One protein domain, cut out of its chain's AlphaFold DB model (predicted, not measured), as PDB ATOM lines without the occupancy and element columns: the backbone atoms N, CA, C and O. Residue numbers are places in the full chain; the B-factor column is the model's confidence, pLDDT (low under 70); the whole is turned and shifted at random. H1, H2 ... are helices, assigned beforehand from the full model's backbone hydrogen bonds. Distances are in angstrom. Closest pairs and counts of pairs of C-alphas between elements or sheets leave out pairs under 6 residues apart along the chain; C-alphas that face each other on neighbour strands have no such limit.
ATOM      1  N   ASN A 673     129.986 129.593 227.904       46.88
ATOM      2  CA  ASN A 673     129.516 128.625 228.903       46.88
ATOM      3  C   ASN A 673     129.007 127.285 228.337       46.88
ATOM      4  O   ASN A 673     128.807 126.363 229.127       46.88
ATOM      5  N   ASP A 674     128.842 127.128 227.019       42.56
ATOM      6  CA  ASP A 674     128.487 125.832 226.415       42.56
ATOM      7  C   ASP A 674     129.377 125.466 225.209       42.56
ATOM      8  O   ASP A 674     130.283 126.194 224.801       42.56
ATOM      9  N   LYS A 675     129.208 124.243 224.711       54.16
ATOM     10  CA  LYS A 675     130.174 123.517 223.881       54.16
ATOM     11  C   LYS A 675     130.289 124.072 222.457       54.16
ATOM     12  O   LYS A 675     129.391 124.726 221.931       54.16
ATOM     13  N   HIS A 676     131.386 123.669 221.803       50.06
ATOM     14  CA  HIS A 676     131.808 123.961 220.418       50.06
ATOM     15  C   HIS A 676     130.701 124.168 219.363       50.06
ATOM     16  O   HIS A 676     130.891 124.979 218.460       50.06
ATOM     17  N   ILE A 677     129.573 123.458 219.484       44.59
ATOM     18  CA  ILE A 677     128.378 123.525 218.626       44.59
ATOM     19  C   ILE A 677     127.967 124.977 218.315       44.59
ATOM     20  O   ILE A 677     127.687 125.309 217.164       44.59
ATOM     21  N   GLN A 678     127.976 125.864 219.318       56.75
ATOM     22  CA  GLN A 678     127.476 127.236 219.155       56.75
ATOM     23  C   GLN A 678     128.345 128.103 218.224       56.75
ATOM     24  O   GLN A 678     127.820 128.979 217.540       56.75
ATOM     25  N   ILE A 679     129.657 127.848 218.144       58.88
ATOM     26  CA  ILE A 679     130.586 128.647 217.320       58.88
ATOM     27  C   ILE A 679     130.345 128.399 215.825       58.88
ATOM     28  O   ILE A 679     130.397 129.330 215.021       58.88
ATOM     29  N   GLU A 680     130.058 127.154 215.446       52.44
ATOM     30  CA  GLU A 680     129.825 126.770 214.052       52.44
ATOM     31  C   GLU A 680     128.446 127.234 213.562       52.44
ATOM     32  O   GLU A 680     128.337 127.794 212.471       52.44
ATOM     33  N   MET A 681     127.417 127.136 214.415       56.41
ATOM     34  CA  MET A 681     126.106 127.743 214.153       56.41
ATOM     35  C   MET A 681     126.195 129.270 213.996       56.41
ATOM     36  O   MET A 681     125.583 129.825 213.087       56.41
ATOM     37  N   PHE A 682     126.986 129.956 214.830       67.25
ATOM     38  CA  PHE A 682     127.185 131.405 214.723       67.25
ATOM     39  C   PHE A 682     127.909 131.799 213.424       67.25
ATOM     40  O   PHE A 682     127.493 132.742 212.752       67.25
ATOM     41  N   ALA A 683     128.931 131.043 213.007       61.03
ATOM     42  CA  ALA A 683     129.610 131.261 211.727       61.03
ATOM     43  C   ALA A 683     128.669 131.059 210.519       61.03
ATOM     44  O   ALA A 683     128.713 131.837 209.567       61.03
ATOM     45  N   GLN A 684     127.776 130.064 210.570       59.28
ATOM     46  CA  GLN A 684     126.744 129.860 209.548       59.28
ATOM     47  C   GLN A 684     125.701 130.989 209.543       59.28
ATOM     48  O   GLN A 684     125.315 131.461 208.474       59.28
ATOM     49  N   TRP A 685     125.291 131.482 210.715       74.44
ATOM     50  CA  TRP A 685     124.355 132.603 210.843       74.44
ATOM     51  C   TRP A 685     124.921 133.906 210.250       74.44
ATOM     52  O   TRP A 685     124.222 134.602 209.514       74.44
ATOM     53  N   LEU A 686     126.213 134.186 210.465       63.34
ATOM     54  CA  LEU A 686     126.907 135.321 209.837       63.34
ATOM     55  C   LEU A 686     126.956 135.218 208.301       63.34
ATOM     56  O   LEU A 686     126.784 136.232 207.623       63.34
ATOM     57  N   MET A 687     127.123 134.012 207.738       57.41
ATOM     58  CA  MET A 687     127.051 133.811 206.281       57.41
ATOM     59  C   MET A 687     125.647 134.089 205.720       57.41
ATOM     60  O   MET A 687     125.530 134.696 204.657       57.41
ATOM     61  N   VAL A 688     124.584 133.702 206.437       61.16
ATOM     62  CA  VAL A 688     123.185 133.964 206.031       61.16
ATOM     63  C   VAL A 688     122.858 135.465 206.009       61.16
ATOM     64  O   VAL A 688     122.049 135.899 205.195       61.16
ATOM     65  N   ILE A 689     123.517 136.267 206.851       69.44
ATOM     66  CA  ILE A 689     123.341 137.730 206.921       69.44
ATOM     67  C   ILE A 689     124.113 138.473 205.807       69.44
ATOM     68  O   ILE A 689     123.893 139.660 205.581       69.44
ATOM     69  N   GLY A 690     124.959 137.780 205.034       51.19
ATOM     70  CA  GLY A 690     125.521 138.313 203.789       51.19
ATOM     71  C   GLY A 690     126.759 139.205 203.940       51.19
ATOM     72  O   GLY A 690     127.082 139.943 203.011       51.19
ATOM     73  N   LEU A 691     127.477 139.119 205.066       58.44
ATOM     74  CA  LEU A 691     128.772 139.785 205.278       58.44
ATOM     75  C   LEU A 691     129.877 139.123 204.427       58.44
ATOM     76  O   LEU A 691     130.659 138.314 204.921       58.44
ATOM     77  N   LYS A 692     129.907 139.434 203.125       49.12
ATOM     78  CA  LYS A 692     130.773 138.770 202.132       49.12
ATOM     79  C   LYS A 692     132.257 139.135 202.222       49.12
ATOM     80  O   LYS A 692     133.086 138.302 201.878       49.12
ATOM     81  N   ASP A 693     132.588 140.325 202.717       47.16
ATOM     82  CA  ASP A 693     133.962 140.859 202.718       47.16
ATOM     83  C   ASP A 693     134.798 140.402 203.932       47.16
ATOM     84  O   ASP A 693     135.822 140.999 204.266       47.16
ATOM     85  N   PHE A 694     134.349 139.362 204.640       58.47
ATOM     86  CA  PHE A 694     134.936 138.907 205.895       58.47
ATOM     87  C   PHE A 694     135.558 137.512 205.740       58.47
ATOM     88  O   PHE A 694     134.843 136.537 205.495       58.47
ATOM     89  N   ASP A 695     136.881 137.383 205.920       72.94
ATOM     90  CA  ASP A 695     137.560 136.083 205.815       72.94
ATOM     91  C   ASP A 695     137.206 135.163 206.996       72.94
ATOM     92  O   ASP A 695     137.841 135.125 208.059       72.94
ATOM     93  N   LEU A 696     136.165 134.365 206.768       66.88
ATOM     94  CA  LEU A 696     135.680 133.353 207.692       66.88
ATOM     95  C   LEU A 696     136.736 132.268 207.975       66.88
ATOM     96  O   LEU A 696     136.740 131.703 209.069       66.88
ATOM     97  N   ARG A 697     137.647 131.974 207.032       61.56
ATOM     98  CA  ARG A 697     138.710 130.970 207.209       61.56
ATOM     99  C   ARG A 697     139.770 131.490 208.171       61.56
ATOM    100  O   ARG A 697     140.194 130.745 209.062       61.56
ATOM    101  N   GLU A 698     140.161 132.756 208.044       74.19
ATOM    102  CA  GLU A 698     141.109 133.385 208.964       74.19
ATOM    103  C   GLU A 698     140.519 133.488 210.382       74.19
ATOM    104  O   GLU A 698     141.180 133.100 211.352       74.19
ATOM    105  N   LEU A 699     139.246 133.893 210.518       75.31
ATOM    106  CA  LEU A 699     138.558 133.916 211.815       75.31
ATOM    107  C   LEU A 699     138.473 132.518 212.445       75.31
ATOM    108  O   LEU A 699     138.856 132.351 213.603       75.31
ATOM    109  N   ILE A 700     138.014 131.503 211.704       75.25
ATOM    110  CA  ILE A 700     137.925 130.120 212.203       75.25
ATOM    111  C   ILE A 700     139.310 129.599 212.619       75.25
ATOM    112  O   ILE A 700     139.430 128.899 213.626       75.25
ATOM    113  N   THR A 701     140.371 129.978 211.902       73.31
ATOM    114  CA  THR A 701     141.755 129.611 212.239       73.31
ATOM    115  C   THR A 701     142.220 130.288 213.532       73.31
ATOM    116  O   THR A 701     142.674 129.601 214.450       73.31
ATOM    117  N   LYS A 702     142.022 131.607 213.667       76.56
ATOM    118  CA  LYS A 702     142.324 132.372 214.893       76.56
ATOM    119  C   LYS A 702     141.528 131.858 216.102       76.56
ATOM    120  O   LYS A 702     142.078 131.741 217.199       76.56
ATOM    121  N   LEU A 703     140.262 131.474 215.913       71.12
ATOM    122  CA  LEU A 703     139.429 130.854 216.951       71.12
ATOM    123  C   LEU A 703     139.958 129.476 217.371       71.12
ATOM    124  O   LEU A 703     140.134 129.237 218.567       71.12
ATOM    125  N   LYS A 704     140.285 128.588 216.421       71.44
ATOM    126  CA  LYS A 704     140.880 127.268 216.712       71.44
ATOM    127  C   LYS A 704     142.203 127.396 217.482       71.44
ATOM    128  O   LYS A 704     142.398 126.697 218.477       71.44
ATOM    129  N   GLN A 705     143.070 128.335 217.092       79.69
ATOM    130  CA  GLN A 705     144.311 128.646 217.816       79.69
ATOM    131  C   GLN A 705     144.039 129.133 219.251       79.69
ATOM    132  O   GLN A 705     144.649 128.638 220.201       79.69
ATOM    133  N   ARG A 706     143.089 130.061 219.440       74.38
ATOM    134  CA  ARG A 706     142.749 130.619 220.761       74.38
ATOM    135  C   ARG A 706     142.124 129.577 221.697       74.38
ATOM    136  O   ARG A 706     142.481 129.544 222.873       74.38
ATOM    137  N   ILE A 707     141.277 128.683 221.182       77.69
ATOM    138  CA  ILE A 707     140.720 127.549 221.941       77.69
ATOM    139  C   ILE A 707     141.830 126.568 222.348       77.69
ATOM    140  O   ILE A 707     141.889 126.164 223.510       77.69
ATOM    141  N   SER A 708     142.755 126.241 221.437       79.75
ATOM    142  CA  SER A 708     143.920 125.399 221.746       79.75
ATOM    143  C   SER A 708     144.761 125.992 222.886       79.75
ATOM    144  O   SER A 708     145.017 125.321 223.887       79.75
ATOM    145  N   LEU A 709     145.077 127.292 222.819       81.56
ATOM    146  CA  LEU A 709     145.789 128.013 223.881       81.56
ATOM    147  C   LEU A 709     145.034 128.019 225.222       81.56
ATOM    148  O   LEU A 709     145.662 127.890 226.275       81.56
ATOM    149  N   MET A 710     143.702 128.134 225.223       79.06
ATOM    150  CA  MET A 710     142.903 128.050 226.456       79.06
ATOM    151  C   MET A 710     142.884 126.632 227.046       79.06
ATOM    152  O   MET A 710     142.967 126.485 228.265       79.06
ATOM    153  N   ASN A 711     142.854 125.590 226.212       79.00
ATOM    154  CA  ASN A 711     142.957 124.203 226.669       79.00
ATOM    155  C   ASN A 711     144.352 123.894 227.237       79.00
ATOM    156  O   ASN A 711     144.449 123.311 228.316       79.00
ATOM    157  N   ILE A 712     145.424 124.377 226.597       84.31
ATOM    158  CA  ILE A 712     146.793 124.302 227.133       84.31
ATOM    159  C   ILE A 712     146.874 125.013 228.493       84.31
ATOM    160  O   ILE A 712     147.372 124.429 229.453       84.31
ATOM    161  N   ARG A 713     146.312 126.225 228.631       83.56
ATOM    162  CA  ARG A 713     146.261 126.942 229.922       83.56
ATOM    163  C   ARG A 713     145.505 126.164 231.007       83.56
ATOM    164  O   ARG A 713     145.991 126.107 232.132       83.56
ATOM    165  N   LYS A 714     144.376 125.517 230.687       84.69
ATOM    166  CA  LYS A 714     143.646 124.641 231.629       84.69
ATOM    167  C   LYS A 714     144.481 123.425 232.057       84.69
ATOM    168  O   LYS A 714     144.494 123.080 233.237       84.69
ATOM    169  N   ILE A 715     145.214 122.802 231.130       85.50
ATOM    170  CA  ILE A 715     146.115 121.675 231.427       85.50
ATOM    171  C   ILE A 715     147.276 122.125 232.327       85.50
ATOM    172  O   ILE A 715     147.577 121.440 233.306       85.50
ATOM    173  N   VAL A 716     147.892 123.276 232.042       87.44
ATOM    174  CA  VAL A 716     148.978 123.855 232.855       87.44
ATOM    175  C   VAL A 716     148.490 124.223 234.258       87.44
ATOM    176  O   VAL A 716     149.149 123.863 235.230       87.44
ATOM    177  N   ALA A 717     147.317 124.853 234.388       86.69
ATOM    178  CA  ALA A 717     146.721 125.169 235.688       86.69
ATOM    179  C   ALA A 717     146.496 123.903 236.536       86.69
ATOM    180  O   ALA A 717     146.940 123.847 237.680       86.69
ATOM    181  N   LYS A 718     145.923 122.843 235.947       89.06
ATOM    182  CA  LYS A 718     145.726 121.560 236.641       89.06
ATOM    183  C   LYS A 718     147.047 120.906 237.072       89.06
ATOM    184  O   LYS A 718     147.124 120.345 238.161       89.06
ATOM    185  N   HIS A 719     148.102 120.989 236.257       86.12
ATOM    186  CA  HIS A 719     149.432 120.508 236.654       86.12
ATOM    187  C   HIS A 719     150.051 121.355 237.774       86.12
ATOM    188  O   HIS A 719     150.724 120.804 238.644       86.12
ATOM    189  N   HIS A 720     149.805 122.666 237.787       89.75
ATOM    190  CA  HIS A 720     150.263 123.560 238.847       89.75
ATOM    191  C   HIS A 720     149.576 123.260 240.190       89.75
ATOM    192  O   HIS A 720     150.252 123.220 241.216       89.75
ATOM    193  N   GLU A 721     148.275 122.951 240.197       89.12
ATOM    194  CA  GLU A 721     147.573 122.496 241.409       89.12
ATOM    195  C   GLU A 721     148.106 121.149 241.920       89.12
ATOM    196  O   GLU A 721     148.410 121.031 243.105       89.12
ATOM    197  N   ILE A 722     148.329 120.169 241.035       90.81
ATOM    198  CA  ILE A 722     148.931 118.871 241.404       90.81
ATOM    199  C   ILE A 722     150.350 119.051 241.976       90.81
ATOM    200  O   ILE A 722     150.742 118.349 242.910       90.81
ATOM    201  N   LEU A 723     151.135 119.997 241.447       87.31
ATOM    202  CA  LEU A 723     152.445 120.362 241.998       87.31
ATOM    203  C   LEU A 723     152.325 121.022 243.377       87.31
ATOM    204  O   LEU A 723     153.081 120.670 244.279       87.31
ATOM    205  N   LYS A 724     151.363 121.931 243.561       90.19
ATOM    206  CA  LYS A 724     151.096 122.607 244.838       90.19
ATOM    207  C   LYS A 724     150.669 121.617 245.927       90.19
ATOM    208  O   LYS A 724     151.222 121.655 247.021       90.19
ATOM    209  N   GLU A 725     149.773 120.685 245.608       89.81
ATOM    210  CA  GLU A 725     149.331 119.619 246.517       89.81
ATOM    211  C   GLU A 725     150.500 118.699 246.924       89.81
ATOM    212  O   GLU A 725     150.665 118.370 248.100       89.81
TER     213      GLU A 725
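This is residues 673 to 725 of the 736 residues of an uncharacterized protein of Pseudoloma neurophilia (UniProt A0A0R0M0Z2). Two helices make an open, uneven U: the long helix H2 makes the longest axis, the shorter H1 runs back alongside its first part with hardly any contact between them, and residues 708 to 725 of H2 stick out free. The 53 printed residues hold two named helices, H1 then H2, and no named strand: all helix. The whole is extended, with a radius of gyration of the C-alphas of 16.0 A, and spans 52 by 20 by 9 A.

Begin at H2, residues 696 to 725, and look back to H1, residues 677 to 688. The two are close but not clearly touching; their closest C-alphas, those of Ala 683 and Leu 696, are 7.6 A apart. They run opposite ways at a shallow tilt of 17 degrees. In H1 and H2 every O i to N i+4 pair is within hydrogen-bond range.

Find C-alpha 696 at (135.680, 133.353, 207.692); from there H2 runs 43.4 A to C-alpha 725 at (149.331, 119.619, 246.517). H1 begins at C-alpha 677, (128.378, 123.525, 218.626), and runs 17.2 A.

The C-alphas farthest apart, of Gly 690 and Glu 725, are 52.4 A apart. The printed part has no cut, and the link from H1 to H2 is short. Residues 673 to 684, 686 to 694 and 696 to 697 have pLDDT under 70.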